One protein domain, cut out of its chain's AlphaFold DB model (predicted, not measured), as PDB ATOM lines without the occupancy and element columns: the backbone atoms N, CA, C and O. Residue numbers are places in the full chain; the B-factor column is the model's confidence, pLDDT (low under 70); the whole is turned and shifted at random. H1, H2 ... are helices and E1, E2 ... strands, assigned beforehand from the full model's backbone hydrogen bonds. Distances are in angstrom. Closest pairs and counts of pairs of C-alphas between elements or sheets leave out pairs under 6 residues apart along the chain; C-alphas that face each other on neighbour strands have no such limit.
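Overview. This is residues 19 to 97 of the 104 residues of the protein "Hypothetical protein" of Pyramimonas obovata (UniProt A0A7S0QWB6). Picture a flat, open C: the two-strand ribbon E1 and E2 makes one side, H2 and H3 follow round one end, and H4 runs back as the opposite side, with H1 in the middle. Two long loops, residues 23 to 35 and 48 to 60, join H1 to the ribbon. The 79 printed residues hold E1, H1, E2, H2, H3 and H4 in that order, mostly helix, with an antiparallel sheet E1 - E2. The whole is only just compact, close to loose, with a radius of gyration of the C-alphas of 13.4 A and spans of 38 by 31 by 15 A.

Arrangement. Start at E1, residues 19 to 22, antiparallel to E2, residues 61 to 65, at 169 degrees; N 19 and O 64 are within hydrogen-bond range at 2.8 A. Residues 53 to 54 also pair, antiparallel, with residues 62 to 63 of E2. H1, residues 36 to 47, is close to but not clearly touching H4, residues 87 to 97: their closest C-alphas, Val 37 and Leu 94, are 6.8 A apart, at a shallow tilt of 27 degrees, opposite ways. H3, residues 76 to 84, is likewise close to H1 but not clearly touching, the closest C-alphas being Phe 47 and Ala 81, 7.3 A. H2, residues 66 to 73, is apart from H1 and H4. Every O i to N i+4 pair is within hydrogen-bond range in H1, H2 and H3; in H4, 5 of 7 are.

Along the chain. Find C-alpha 19 at (-18.219, -32.596, -35.554), where E1 begins. H1 runs 16.1 A from C-alpha 36 at (-6.247, -12.379, -32.921). H4, 16.6 A long, ends at C-alpha 97, (1.206, -11.518, -29.534).

Size, cuts and confidence. The farthest C-alphas, Arg 30 and Asp 76, are 38.6 A apart. The printed part has no cut. The links E1 to H1 and H1 to E2 are long. The model's pLDDT is under 70 at residues 24 to 36, 54 to 59 and 76 to 97.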
ATOM      1  N   VAL A  19     -19.383 -32.643 -36.438       85.75
ATOM      2  CA  VAL A  19     -18.219 -32.596 -35.554       85.75
ATOM      3  C   VAL A  19     -18.133 -31.193 -34.973       85.75
ATOM      4  O   VAL A  19     -18.312 -30.203 -35.693       85.75
ATOM      5  N   SER A  20     -17.863 -31.098 -33.673       83.12
ATOM      6  CA  SER A  20     -17.608 -29.828 -33.000       83.12
ATOM      7  C   SER A  20     -16.239 -29.824 -32.340       83.12
ATOM      8  O   SER A  20     -15.956 -30.712 -31.541       83.12
ATOM      9  N   VAL A  21     -15.443 -28.792 -32.608       80.94
ATOM     10  CA  VAL A  21     -14.198 -28.512 -31.885       80.94
ATOM     11  C   VAL A  21     -14.502 -27.460 -30.830       80.94
ATOM     12  O   VAL A  21     -15.020 -26.388 -31.153       80.94
ATOM     13  N   ILE A  22     -14.227 -27.775 -29.566       78.12
ATOM     14  CA  ILE A  22     -14.374 -26.836 -28.454       78.12
ATOM     15  C   ILE A  22     -13.037 -26.125 -28.282       78.12
ATOM     16  O   ILE A  22     -12.068 -26.729 -27.842       78.12
ATOM     17  N   THR A  23     -12.980 -24.849 -28.657       72.75
ATOM     18  CA  THR A  23     -11.722 -24.088 -28.707       72.75
ATOM     19  C   THR A  23     -11.333 -23.494 -27.354       72.75
ATOM     20  O   THR A  23     -10.246 -22.953 -27.216       72.75
ATOM     21  N   GLY A  24     -12.223 -23.530 -26.355       62.97
ATOM     22  CA  GLY A  24     -11.991 -22.964 -25.016       62.97
ATOM     23  C   GLY A  24     -11.978 -21.428 -24.962       62.97
ATOM     24  O   GLY A  24     -12.308 -20.850 -23.929       62.97
ATOM     25  N   TRP A  25     -11.686 -20.751 -26.070       68.62
ATOM     26  CA  TRP A  25     -11.661 -19.292 -26.176       68.62
ATOM     27  C   TRP A  25     -13.068 -18.762 -26.477       68.62
ATOM     28  O   TRP A  25     -13.752 -19.290 -27.346       68.62
ATOM     29  N   GLY A  26     -13.536 -17.734 -25.763       60.59
ATOM     30  CA  GLY A  26     -14.766 -17.013 -26.124       60.59
ATOM     31  C   GLY A  26     -16.026 -17.304 -25.308       60.59
ATOM     32  O   GLY A  26     -16.767 -16.366 -25.042       60.59
ATOM     33  N   ARG A  27     -16.251 -18.531 -24.806       57.84
ATOM     34  CA  ARG A  27     -17.506 -18.873 -24.086       57.84
ATOM     35  C   ARG A  27     -17.772 -17.989 -22.855       57.84
ATOM     36  O   ARG A  27     -18.923 -17.780 -22.489       57.84
ATOM     37  N   ARG A  28     -16.714 -17.490 -22.207       57.53
ATOM     38  CA  ARG A  28     -16.782 -16.548 -21.070       57.53
ATOM     39  C   ARG A  28     -16.223 -15.160 -21.404       57.53
ATOM     40  O   ARG A  28     -16.165 -14.311 -20.519       57.53
ATOM     41  N   SER A  29     -15.816 -14.922 -22.653       59.69
ATOM     42  CA  SER A  29     -15.316 -13.613 -23.073       59.69
ATOM     43  C   SER A  29     -16.495 -12.671 -23.300       59.69
ATOM     44  O   SER A  29     -17.333 -12.926 -24.162       59.69
ATOM     45  N   ARG A  30     -16.559 -11.583 -22.525       56.72
ATOM     46  CA  ARG A  30     -17.537 -10.495 -22.718       56.72
ATOM     47  C   ARG A  30     -17.157  -9.569 -23.876       56.72
ATOM     48  O   ARG A  30     -18.018  -8.871 -24.398       56.72
ATOM     49  N   VAL A  31     -15.894  -9.602 -24.309       54.31
ATOM     50  CA  VAL A  31     -15.428  -8.893 -25.504       54.31
ATOM     51  C   VAL A  31     -15.835  -9.718 -26.723       54.31
ATOM     52  O   VAL A  31     -15.296 -10.798 -26.998       54.31
ATOM     53  N   THR A  32     -16.870  -9.240 -27.406       51.44
ATOM     54  CA  THR A  32     -17.343  -9.779 -28.681       51.44
ATOM     55  C   THR A  32     -16.690  -8.975 -29.797       51.44
ATOM     56  O   THR A  32     -17.029  -7.819 -30.006       51.44
ATOM     57  N   GLY A  33     -15.729  -9.582 -30.490       54.25
ATOM     58  CA  GLY A  33     -14.971  -8.927 -31.558       54.25
ATOM     59  C   GLY A  33     -13.496  -9.310 -31.494       54.25
ATOM     60  O   GLY A  33     -12.943  -9.378 -30.402       54.25
ATOM     61  N   SER A  34     -12.929  -9.663 -32.652       55.88
ATOM     62  CA  SER A  34     -11.499  -9.901 -32.928       55.88
ATOM     63  C   SER A  34     -10.676 -10.481 -31.769       55.88
ATOM     64  O   SER A  34     -10.017  -9.766 -31.017       55.88
ATOM     65  N   SER A  35     -10.664 -11.807 -31.642       66.62
ATOM     66  CA  SER A  35      -9.546 -12.457 -30.956       66.62
ATOM     67  C   SER A  35      -8.518 -12.741 -32.037       66.62
ATOM     68  O   SER A  35      -8.796 -13.558 -32.907       66.62
ATOM     69  N   GLN A  36      -7.342 -12.106 -31.977       69.19
ATOM     70  CA  GLN A  36      -6.247 -12.379 -32.921       69.19
ATOM     71  C   GLN A  36      -5.975 -13.881 -33.044       69.19
ATOM     72  O   GLN A  36      -5.718 -14.396 -34.125       69.19
ATOM     73  N   VAL A  37      -6.125 -14.603 -31.936       72.56
ATOM     74  CA  VAL A  37      -5.978 -16.053 -31.885       72.56
ATOM     75  C   VAL A  37      -7.122 -16.772 -32.615       72.56
ATOM     76  O   VAL A  37      -6.872 -17.701 -33.380       72.56
ATOM     77  N   LYS A  38      -8.381 -16.330 -32.453       74.06
ATOM     78  CA  LYS A  38      -9.520 -16.825 -33.255       74.06
ATOM     79  C   LYS A  38      -9.283 -16.574 -34.744       74.06
ATOM     80  O   LYS A  38      -9.516 -17.480 -35.539       74.06
ATOM     81  N   ASP A  39      -8.833 -15.382 -35.106       76.25
ATOM     82  CA  ASP A  39      -8.641 -14.980 -36.497       76.25
ATOM     83  C   ASP A  39      -7.482 -15.758 -37.135       76.25
ATOM     84  O   ASP A  39      -7.647 -16.300 -38.227       76.25
ATOM     85  N   ALA A  40      -6.369 -15.945 -36.417       77.19
ATOM     86  CA  ALA A  40      -5.246 -16.778 -36.847       77.19
ATOM     87  C   ALA A  40      -5.653 -18.250 -37.034       77.19
ATOM     88  O   ALA A  40      -5.330 -18.860 -38.054       77.19
ATOM     89  N   VAL A  41      -6.415 -18.821 -36.094       78.00
ATOM     90  CA  VAL A  41      -6.915 -20.202 -36.209       78.00
ATOM     91  C   VAL A  41      -7.895 -20.344 -37.374       78.00
ATOM     92  O   VAL A  41      -7.811 -21.311 -38.127       78.00
ATOM     93  N   VAL A  42      -8.814 -19.392 -37.562       79.56
ATOM     94  CA  VAL A  42      -9.751 -19.410 -38.696       79.56
ATOM     95  C   VAL A  42      -9.005 -19.263 -40.025       79.56
ATOM     96  O   VAL A  42      -9.321 -19.992 -40.963       79.56
ATOM     97  N   ALA A  43      -7.998 -18.390 -40.101       81.94
ATOM     98  CA  ALA A  43      -7.163 -18.220 -41.287       81.94
ATOM     99  C   ALA A  43      -6.372 -19.493 -41.618       81.94
ATOM    100  O   ALA A  43      -6.352 -19.916 -42.773       81.94
ATOM    101  N   PHE A  44      -5.794 -20.155 -40.612       80.94
ATOM    102  CA  PHE A  44      -5.112 -21.434 -40.800       80.94
ATOM    103  C   PHE A  44      -6.070 -22.528 -41.285       80.94
ATOM    104  O   PHE A  44      -5.777 -23.228 -42.250       80.94
ATOM    105  N   LEU A  45      -7.243 -22.655 -40.659       83.44
ATOM    106  CA  LEU A  45      -8.253 -23.625 -41.083       83.44
ATOM    107  C   LEU A  45      -8.722 -23.355 -42.517       83.44
ATOM    108  O   LEU A  45      -8.904 -24.299 -43.281       83.44
ATOM    109  N   HIS A  46      -8.867 -22.088 -42.901       83.81
ATOM    110  CA  HIS A  46      -9.172 -21.709 -44.277       83.81
ATOM    111  C   HIS A  46      -8.045 -22.107 -45.239       83.81
ATOM    112  O   HIS A  46      -8.311 -22.736 -46.258       83.81
ATOM    113  N   PHE A  47      -6.789 -21.804 -44.897       81.31
ATOM    114  CA  PHE A  47      -5.618 -22.197 -45.687       81.31
ATOM    115  C   PHE A  47      -5.516 -23.719 -45.859       81.31
ATOM    116  O   PHE A  47      -5.211 -24.210 -46.942       81.31
ATOM    117  N   ALA A  48      -5.846 -24.472 -44.811       80.88
ATOM    118  CA  ALA A  48      -5.871 -25.926 -44.836       80.88
ATOM    119  C   ALA A  48      -7.100 -26.512 -45.561       80.88
ATOM    120  O   ALA A  48      -7.298 -27.723 -45.507       80.88
ATOM    121  N   ASN A  49      -7.946 -25.697 -46.208       84.69
ATOM    122  CA  ASN A  49      -9.210 -26.118 -46.829       84.69
ATOM    123  C   ASN A  49     -10.136 -26.882 -45.865       84.69
ATOM    124  O   ASN A  49     -10.844 -27.821 -46.239       84.69
ATOM    125  N   SER A  50     -10.128 -26.476 -44.598       86.94
ATOM    126  CA  SER A  50     -10.891 -27.129 -43.550       86.94
ATOM    127  C   SER A  50     -12.397 -26.878 -43.689       86.94
ATOM    128  O   SER A  50     -12.826 -25.759 -43.976       86.94
ATOM    129  N   PRO A  51     -13.251 -27.879 -43.402       87.94
ATOM    130  CA  PRO A  51     -14.700 -27.703 -43.409       87.94
ATOM    131  C   PRO A  51     -15.239 -26.997 -42.152       87.94
ATOM    132  O   PRO A  51     -16.449 -26.758 -42.063       87.94
ATOM    133  N   PHE A  52     -14.386 -26.696 -41.167       86.94
ATOM    134  CA  PHE A  52     -14.781 -26.012 -39.937       86.94
ATOM    135  C   PHE A  52     -15.064 -24.533 -40.181       86.94
ATOM    136  O   PHE A  52     -14.239 -23.797 -40.711       86.94
ATOM    137  N   ARG A  53     -16.239 -24.078 -39.734       78.38
ATOM    138  CA  ARG A  53     -16.607 -22.660 -39.764       78.38
ATOM    139  C   ARG A  53     -16.557 -22.052 -38.369       78.38
ATOM    140  O   ARG A  53     -17.076 -22.635 -37.412       78.38
ATOM    141  N   GLY A  54     -15.968 -20.859 -38.288       69.56
ATOM    142  CA  GLY A  54     -16.088 -19.966 -37.142       69.56
ATOM    143  C   GLY A  54     -17.548 -19.629 -36.871       69.56
ATOM    144  O   GLY A  54     -18.277 -19.255 -37.786       69.56
ATOM    145  N   ALA A  55     -17.993 -19.758 -35.621       67.94
ATOM    146  CA  ALA A  55     -19.292 -19.227 -35.238       67.94
ATOM    147  C   ALA A  55     -19.285 -17.690 -35.357       67.94
ATOM    148  O   ALA A  55     -18.304 -17.031 -34.982       67.94
ATOM    149  N   ALA A  56     -20.399 -17.131 -35.849       65.12
ATOM    150  CA  ALA A  56     -20.631 -15.684 -35.894       65.12
ATOM    151  C   ALA A  56     -20.566 -15.058 -34.489       65.12
ATOM    152  O   ALA A  56     -20.159 -13.916 -34.321       65.12
ATOM    153  N   THR A  57     -20.896 -15.847 -33.464       63.84
ATOM    154  CA  THR A  57     -20.802 -15.480 -32.051       63.84
ATOM    155  C   THR A  57     -19.579 -16.115 -31.387       63.84
ATOM    156  O   THR A  57     -19.025 -17.110 -31.863       63.84
ATOM    157  N   ASN A  58     -19.148 -15.567 -30.246       63.84
ATOM    158  CA  ASN A  58     -18.002 -16.073 -29.484       63.84
ATOM    159  C   ASN A  58     -18.371 -17.322 -28.652       63.84
ATOM    160  O   ASN A  58     -18.232 -17.367 -27.437       63.84
ATOM    161  N   SER A  59     -18.896 -18.356 -29.311       67.81
ATOM    162  CA  SER A  59     -19.406 -19.571 -28.653       67.81
ATOM    163  C   SER A  59     -18.309 -20.517 -28.138       67.81
ATOM    164  O   SER A  59     -18.605 -21.498 -27.448       67.81
ATOM    165  N   GLY A  60     -17.047 -20.241 -28.488       73.62
ATOM    166  CA  GLY A  60     -15.908 -21.125 -28.238       73.62
ATOM    167  C   GLY A  60     -16.047 -22.490 -28.900       73.62
ATOM    168  O   GLY A  60     -15.634 -23.508 -28.341       73.62
ATOM    169  N   ARG A  61     -16.706 -22.520 -30.062       78.25
ATOM    170  CA  ARG A  61     -16.969 -23.736 -30.820       78.25
ATOM    171  C   ARG A  61     -16.844 -23.486 -32.320       78.25
ATOM    172  O   ARG A  61     -17.395 -22.519 -32.846       78.25
ATOM    173  N   LEU A  62     -16.193 -24.421 -33.002       83.44
ATOM    174  CA  LEU A  62     -16.223 -24.574 -34.457       83.44
ATOM    175  C   LEU A  62     -17.044 -25.815 -34.794       83.44
ATOM    176  O   LEU A  62     -16.988 -26.801 -34.056       83.44
ATOM    177  N   THR A  63     -17.818 -25.793 -35.880       85.88
ATOM    178  CA  THR A  63     -18.606 -26.969 -36.294       85.88
ATOM    179  C   THR A  63     -18.513 -27.234 -37.789       85.88
ATOM    180  O   THR A  63     -18.411 -26.295 -38.580       85.88
ATOM    181  N   ALA A  64     -18.586 -28.510 -38.166       87.88
ATOM    182  CA  ALA A  64     -18.579 -28.973 -39.551       87.88
ATOM    183  C   ALA A  64     -19.413 -30.258 -39.713       87.88
ATOM    184  O   ALA A  64     -19.565 -31.004 -38.744       87.88
ATOM    185  N   PRO A  65     -19.945 -30.560 -40.913       89.12
ATOM    186  CA  PRO A  65     -20.530 -31.868 -41.207       89.12
ATOM    187  C   PRO A  65     -19.471 -32.979 -41.147       89.12
ATOM    188  O   PRO A  65     -18.412 -32.853 -41.760       89.12
ATOM    189  N   ALA A  66     -19.777 -34.084 -40.471       85.06
ATOM    190  CA  ALA A  66     -18.865 -35.206 -40.256       85.06
ATOM    191  C   ALA A  66     -18.348 -35.813 -41.566       85.06
ATOM    192  O   ALA A  66     -17.160 -36.083 -41.676       85.06
ATOM    193  N   ALA A  67     -19.197 -35.928 -42.594       84.69
ATOM    194  CA  ALA A  67     -18.783 -36.423 -43.910       84.69
ATOM    195  C   ALA A  67     -17.691 -35.550 -44.561       84.69
ATOM    196  O   ALA A  67     -16.739 -36.070 -45.134       84.69
ATOM    197  N   ARG A  68     -17.789 -34.218 -44.422       85.69
ATOM    198  CA  ARG A  68     -16.769 -33.296 -44.948       85.69
ATOM    199  C   ARG A  68     -15.480 -33.353 -44.136       85.69
ATOM    200  O   ARG A  68     -14.409 -33.262 -44.716       85.69
ATOM    201  N   VAL A  69     -15.583 -33.516 -42.815       86.00
ATOM    202  CA  VAL A  69     -14.410 -33.696 -41.943       86.00
ATOM    203  C   VAL A  69     -13.687 -34.992 -42.287       86.00
ATOM    204  O   VAL A  69     -12.474 -34.969 -42.432       86.00
ATOM    205  N   SER A  70     -14.425 -36.088 -42.488       83.94
ATOM    206  CA  SER A  70     -13.849 -37.378 -42.872       83.94
ATOM    207  C   SER A  70     -13.036 -37.266 -44.159       83.94
ATOM    208  O   SER A  70     -11.869 -37.630 -44.155       83.94
ATOM    209  N   GLY A  71     -13.620 -36.711 -45.228       85.12
ATOM    210  CA  GLY A  71     -12.916 -36.550 -46.504       85.12
ATOM    211  C   GLY A  71     -11.724 -35.593 -46.426       85.12
ATOM    212  O   GLY A  71     -10.713 -35.818 -47.081       85.12
ATOM    213  N   TRP A  72     -11.824 -34.545 -45.604       84.94
ATOM    214  CA  TRP A  72     -10.735 -33.593 -45.390       84.94
ATOM    215  C   TRP A  72      -9.543 -34.220 -44.656       84.94
ATOM    216  O   TRP A  72      -8.408 -34.031 -45.079       84.94
ATOM    217  N   VAL A  73      -9.789 -34.996 -43.596       80.88
ATOM    218  CA  VAL A  73      -8.726 -35.651 -42.812       80.88
ATOM    219  C   VAL A  73      -8.009 -36.737 -43.614       80.88
ATOM    220  O   VAL A  73      -6.814 -36.934 -43.434       80.88
ATOM    221  N   THR A  74      -8.710 -37.424 -44.516       80.56
ATOM    222  CA  THR A  74      -8.108 -38.440 -45.394       80.56
ATOM    223  C   THR A  74      -7.475 -37.858 -46.659       80.56
ATOM    224  O   THR A  74      -7.017 -38.620 -47.504       80.56
ATOM    225  N   SER A  75      -7.499 -36.536 -46.840       75.44
ATOM    226  CA  SER A  75      -6.972 -35.880 -48.034       75.44
ATOM    227  C   SER A  75      -5.529 -35.419 -47.843       75.44
ATOM    228  O   SER A  75      -5.177 -34.850 -46.808       75.44
ATOM    229  N   ASP A  76      -4.733 -35.532 -48.909       69.94
ATOM    230  CA  ASP A  76      -3.372 -34.985 -49.004       69.94
ATOM    231  C   ASP A  76      -3.298 -33.472 -48.737       69.94
ATOM    232  O   ASP A  76      -2.225 -32.941 -48.438       69.94
ATOM    233  N   HIS A  77      -4.428 -32.759 -48.805       65.50
ATOM    234  CA  HIS A  77      -4.512 -31.340 -48.468       65.50
ATOM    235  C   HIS A  77      -4.099 -31.044 -47.024       65.50
ATOM    236  O   HIS A  77      -3.405 -30.053 -46.793       65.50
ATOM    237  N   LEU A  78      -4.484 -31.886 -46.062       67.44
ATOM    238  CA  LEU A  78      -4.129 -31.678 -44.658       67.44
ATOM    239  C   LEU A  78      -2.630 -31.918 -44.442       67.44
ATOM    240  O   LEU A  78      -1.954 -31.084 -43.845       67.44
ATOM    241  N   THR A  79      -2.097 -32.990 -45.026       67.38
ATOM    242  CA  THR A  79      -0.664 -33.310 -45.013       67.38
ATOM    243  C   THR A  79       0.171 -32.197 -45.654       67.38
ATOM    244  O   THR A  79       1.171 -31.765 -45.086       67.38
ATOM    245  N   THR A  80      -0.270 -31.661 -46.795       67.19
ATOM    246  CA  THR A  80       0.400 -30.556 -47.502       67.19
ATOM    247  C   THR A  80       0.350 -29.253 -46.702       67.19
ATOM    248  O   THR A  80       1.354 -28.547 -46.604       67.19
ATOM    249  N   ALA A  81      -0.800 -28.927 -46.106       65.19
ATOM    250  CA  ALA A  81      -0.945 -27.742 -45.265       65.19
ATOM    251  C   ALA A  81      -0.051 -27.824 -44.019       65.19
ATOM    252  O   ALA A  81       0.589 -26.835 -43.667       65.19
ATOM    253  N   MET A  82       0.044 -29.002 -43.392       67.75
ATOM    254  CA  MET A  82       0.936 -29.242 -42.255       67.75
ATOM    255  C   MET A  82       2.416 -29.195 -42.647       67.75
ATOM    256  O   MET A  82       3.208 -28.623 -41.910       67.75
ATOM    257  N   ALA A  83       2.790 -29.734 -43.810       68.19
ATOM    258  CA  ALA A  83       4.170 -29.692 -44.299       68.19
ATOM    259  C   ALA A  83       4.645 -28.263 -44.617       68.19
ATOM    260  O   ALA A  83       5.825 -27.958 -44.485       68.19
ATOM    261  N   ARG A  84       3.729 -27.384 -45.042       62.19
ATOM    262  CA  ARG A  84       4.029 -25.988 -45.394       62.19
ATOM    263  C   ARG A  84       3.913 -25.027 -44.208       62.19
ATOM    264  O   ARG A  84       4.473 -23.936 -44.243       62.19
ATOM    265  N   ALA A  85       3.186 -25.429 -43.171       61.06
ATOM    266  CA  ALA A  85       3.185 -24.780 -41.873       61.06
ATOM    267  C   ALA A  85       4.370 -25.306 -41.056       61.06
ATOM    268  O   ALA A  85       4.186 -26.077 -40.117       61.06
ATOM    269  N   GLU A  86       5.598 -24.926 -41.423       58.16
ATOM    270  CA  GLU A  86       6.766 -25.221 -40.592       58.16
ATOM    271  C   GLU A  86       6.487 -24.757 -39.154       58.16
ATOM    272  O   GLU A  86       6.154 -23.598 -38.885       58.16
ATOM    273  N   THR A  87       6.556 -25.708 -38.225       54.03
ATOM    274  CA  THR A  87       6.014 -25.646 -36.858       54.03
ATOM    275  C   THR A  87       6.571 -24.517 -35.987       54.03
ATOM    276  O   THR A  87       6.010 -24.231 -34.931       54.03
ATOM    277  N   SER A  88       7.635 -23.849 -36.429       50.88
ATOM    278  CA  SER A  88       8.269 -22.739 -35.717       50.88
ATOM    279  C   SER A  88       7.502 -21.418 -35.856       50.88
ATOM    280  O   SER A  88       7.402 -20.673 -34.888       50.88
ATOM    281  N   SER A  89       6.876 -21.143 -37.009       54.16
ATOM    282  CA  SER A  89       6.287 -19.819 -37.274       54.16
ATOM    283  C   SER A  89       4.935 -19.611 -36.587       54.16
ATOM    284  O   SER A  89       4.677 -18.539 -36.051       54.16
ATOM    285  N   LEU A  90       4.064 -20.625 -36.535       49.81
ATOM    286  CA  LEU A  90       2.721 -20.456 -35.962       49.81
ATOM    287  C   LEU A  90       2.736 -20.337 -34.438       49.81
ATOM    288  O   LEU A  90       1.976 -19.547 -33.888       49.81
ATOM    289  N   VAL A  91       3.602 -21.084 -33.750       51.28
ATOM    290  CA  VAL A  91       3.745 -20.960 -32.293       51.28
ATOM    291  C   VAL A  91       4.379 -19.612 -31.948       51.28
ATOM    292  O   VAL A  91       3.849 -18.925 -31.083       51.28
ATOM    293  N   GLU A  92       5.407 -19.153 -32.673       48.28
ATOM    294  CA  GLU A  92       5.950 -17.798 -32.492       48.28
ATOM    295  C   GLU A  92       4.920 -16.701 -32.773       48.28
ATOM    296  O   GLU A  92       4.830 -15.750 -32.002       48.28
ATOM    297  N   LEU A  93       4.089 -16.825 -33.809       46.31
ATOM    298  CA  LEU A  93       3.068 -15.822 -34.148       46.31
ATOM    299  C   LEU A  93       1.926 -15.788 -33.112       46.31
ATOM    300  O   LEU A  93       1.322 -14.740 -32.876       46.31
ATOM    301  N   LEU A  94       1.663 -16.913 -32.441       49.06
ATOM    302  CA  LEU A  94       0.704 -17.016 -31.333       49.06
ATOM    303  C   LEU A  94       1.312 -16.598 -29.976       49.06
ATOM    304  O   LEU A  94       0.583 -16.111 -29.106       49.06
ATOM    305  N   CYS A  95       2.625 -16.768 -29.789       40.91
ATOM    306  CA  CYS A  95       3.351 -16.444 -28.556       40.91
ATOM    307  C   CYS A  95       3.844 -14.988 -28.504       40.91
ATOM    308  O   CYS A  95       3.763 -14.369 -27.446       40.91
ATOM    309  N   THR A  96       4.288 -14.404 -29.621       43.47
ATOM    310  CA  THR A  96       4.765 -13.004 -29.682       43.47
ATOM    311  C   THR A  96       3.639 -11.983 -29.496       43.47
ATOM    312  O   THR A  96       3.886 -10.886 -29.011       43.47
ATOM    313  N   ASN A  97       2.386 -12.363 -29.764       42.94
ATOM    314  CA  ASN A  97       1.206 -11.518 -29.534       42.94
ATOM    315  C   ASN A  97       0.570 -11.691 -28.137       42.94
ATOM    316  O   ASN A  97      -0.461 -11.086 -27.854       42.94
TER     317      ASN A  97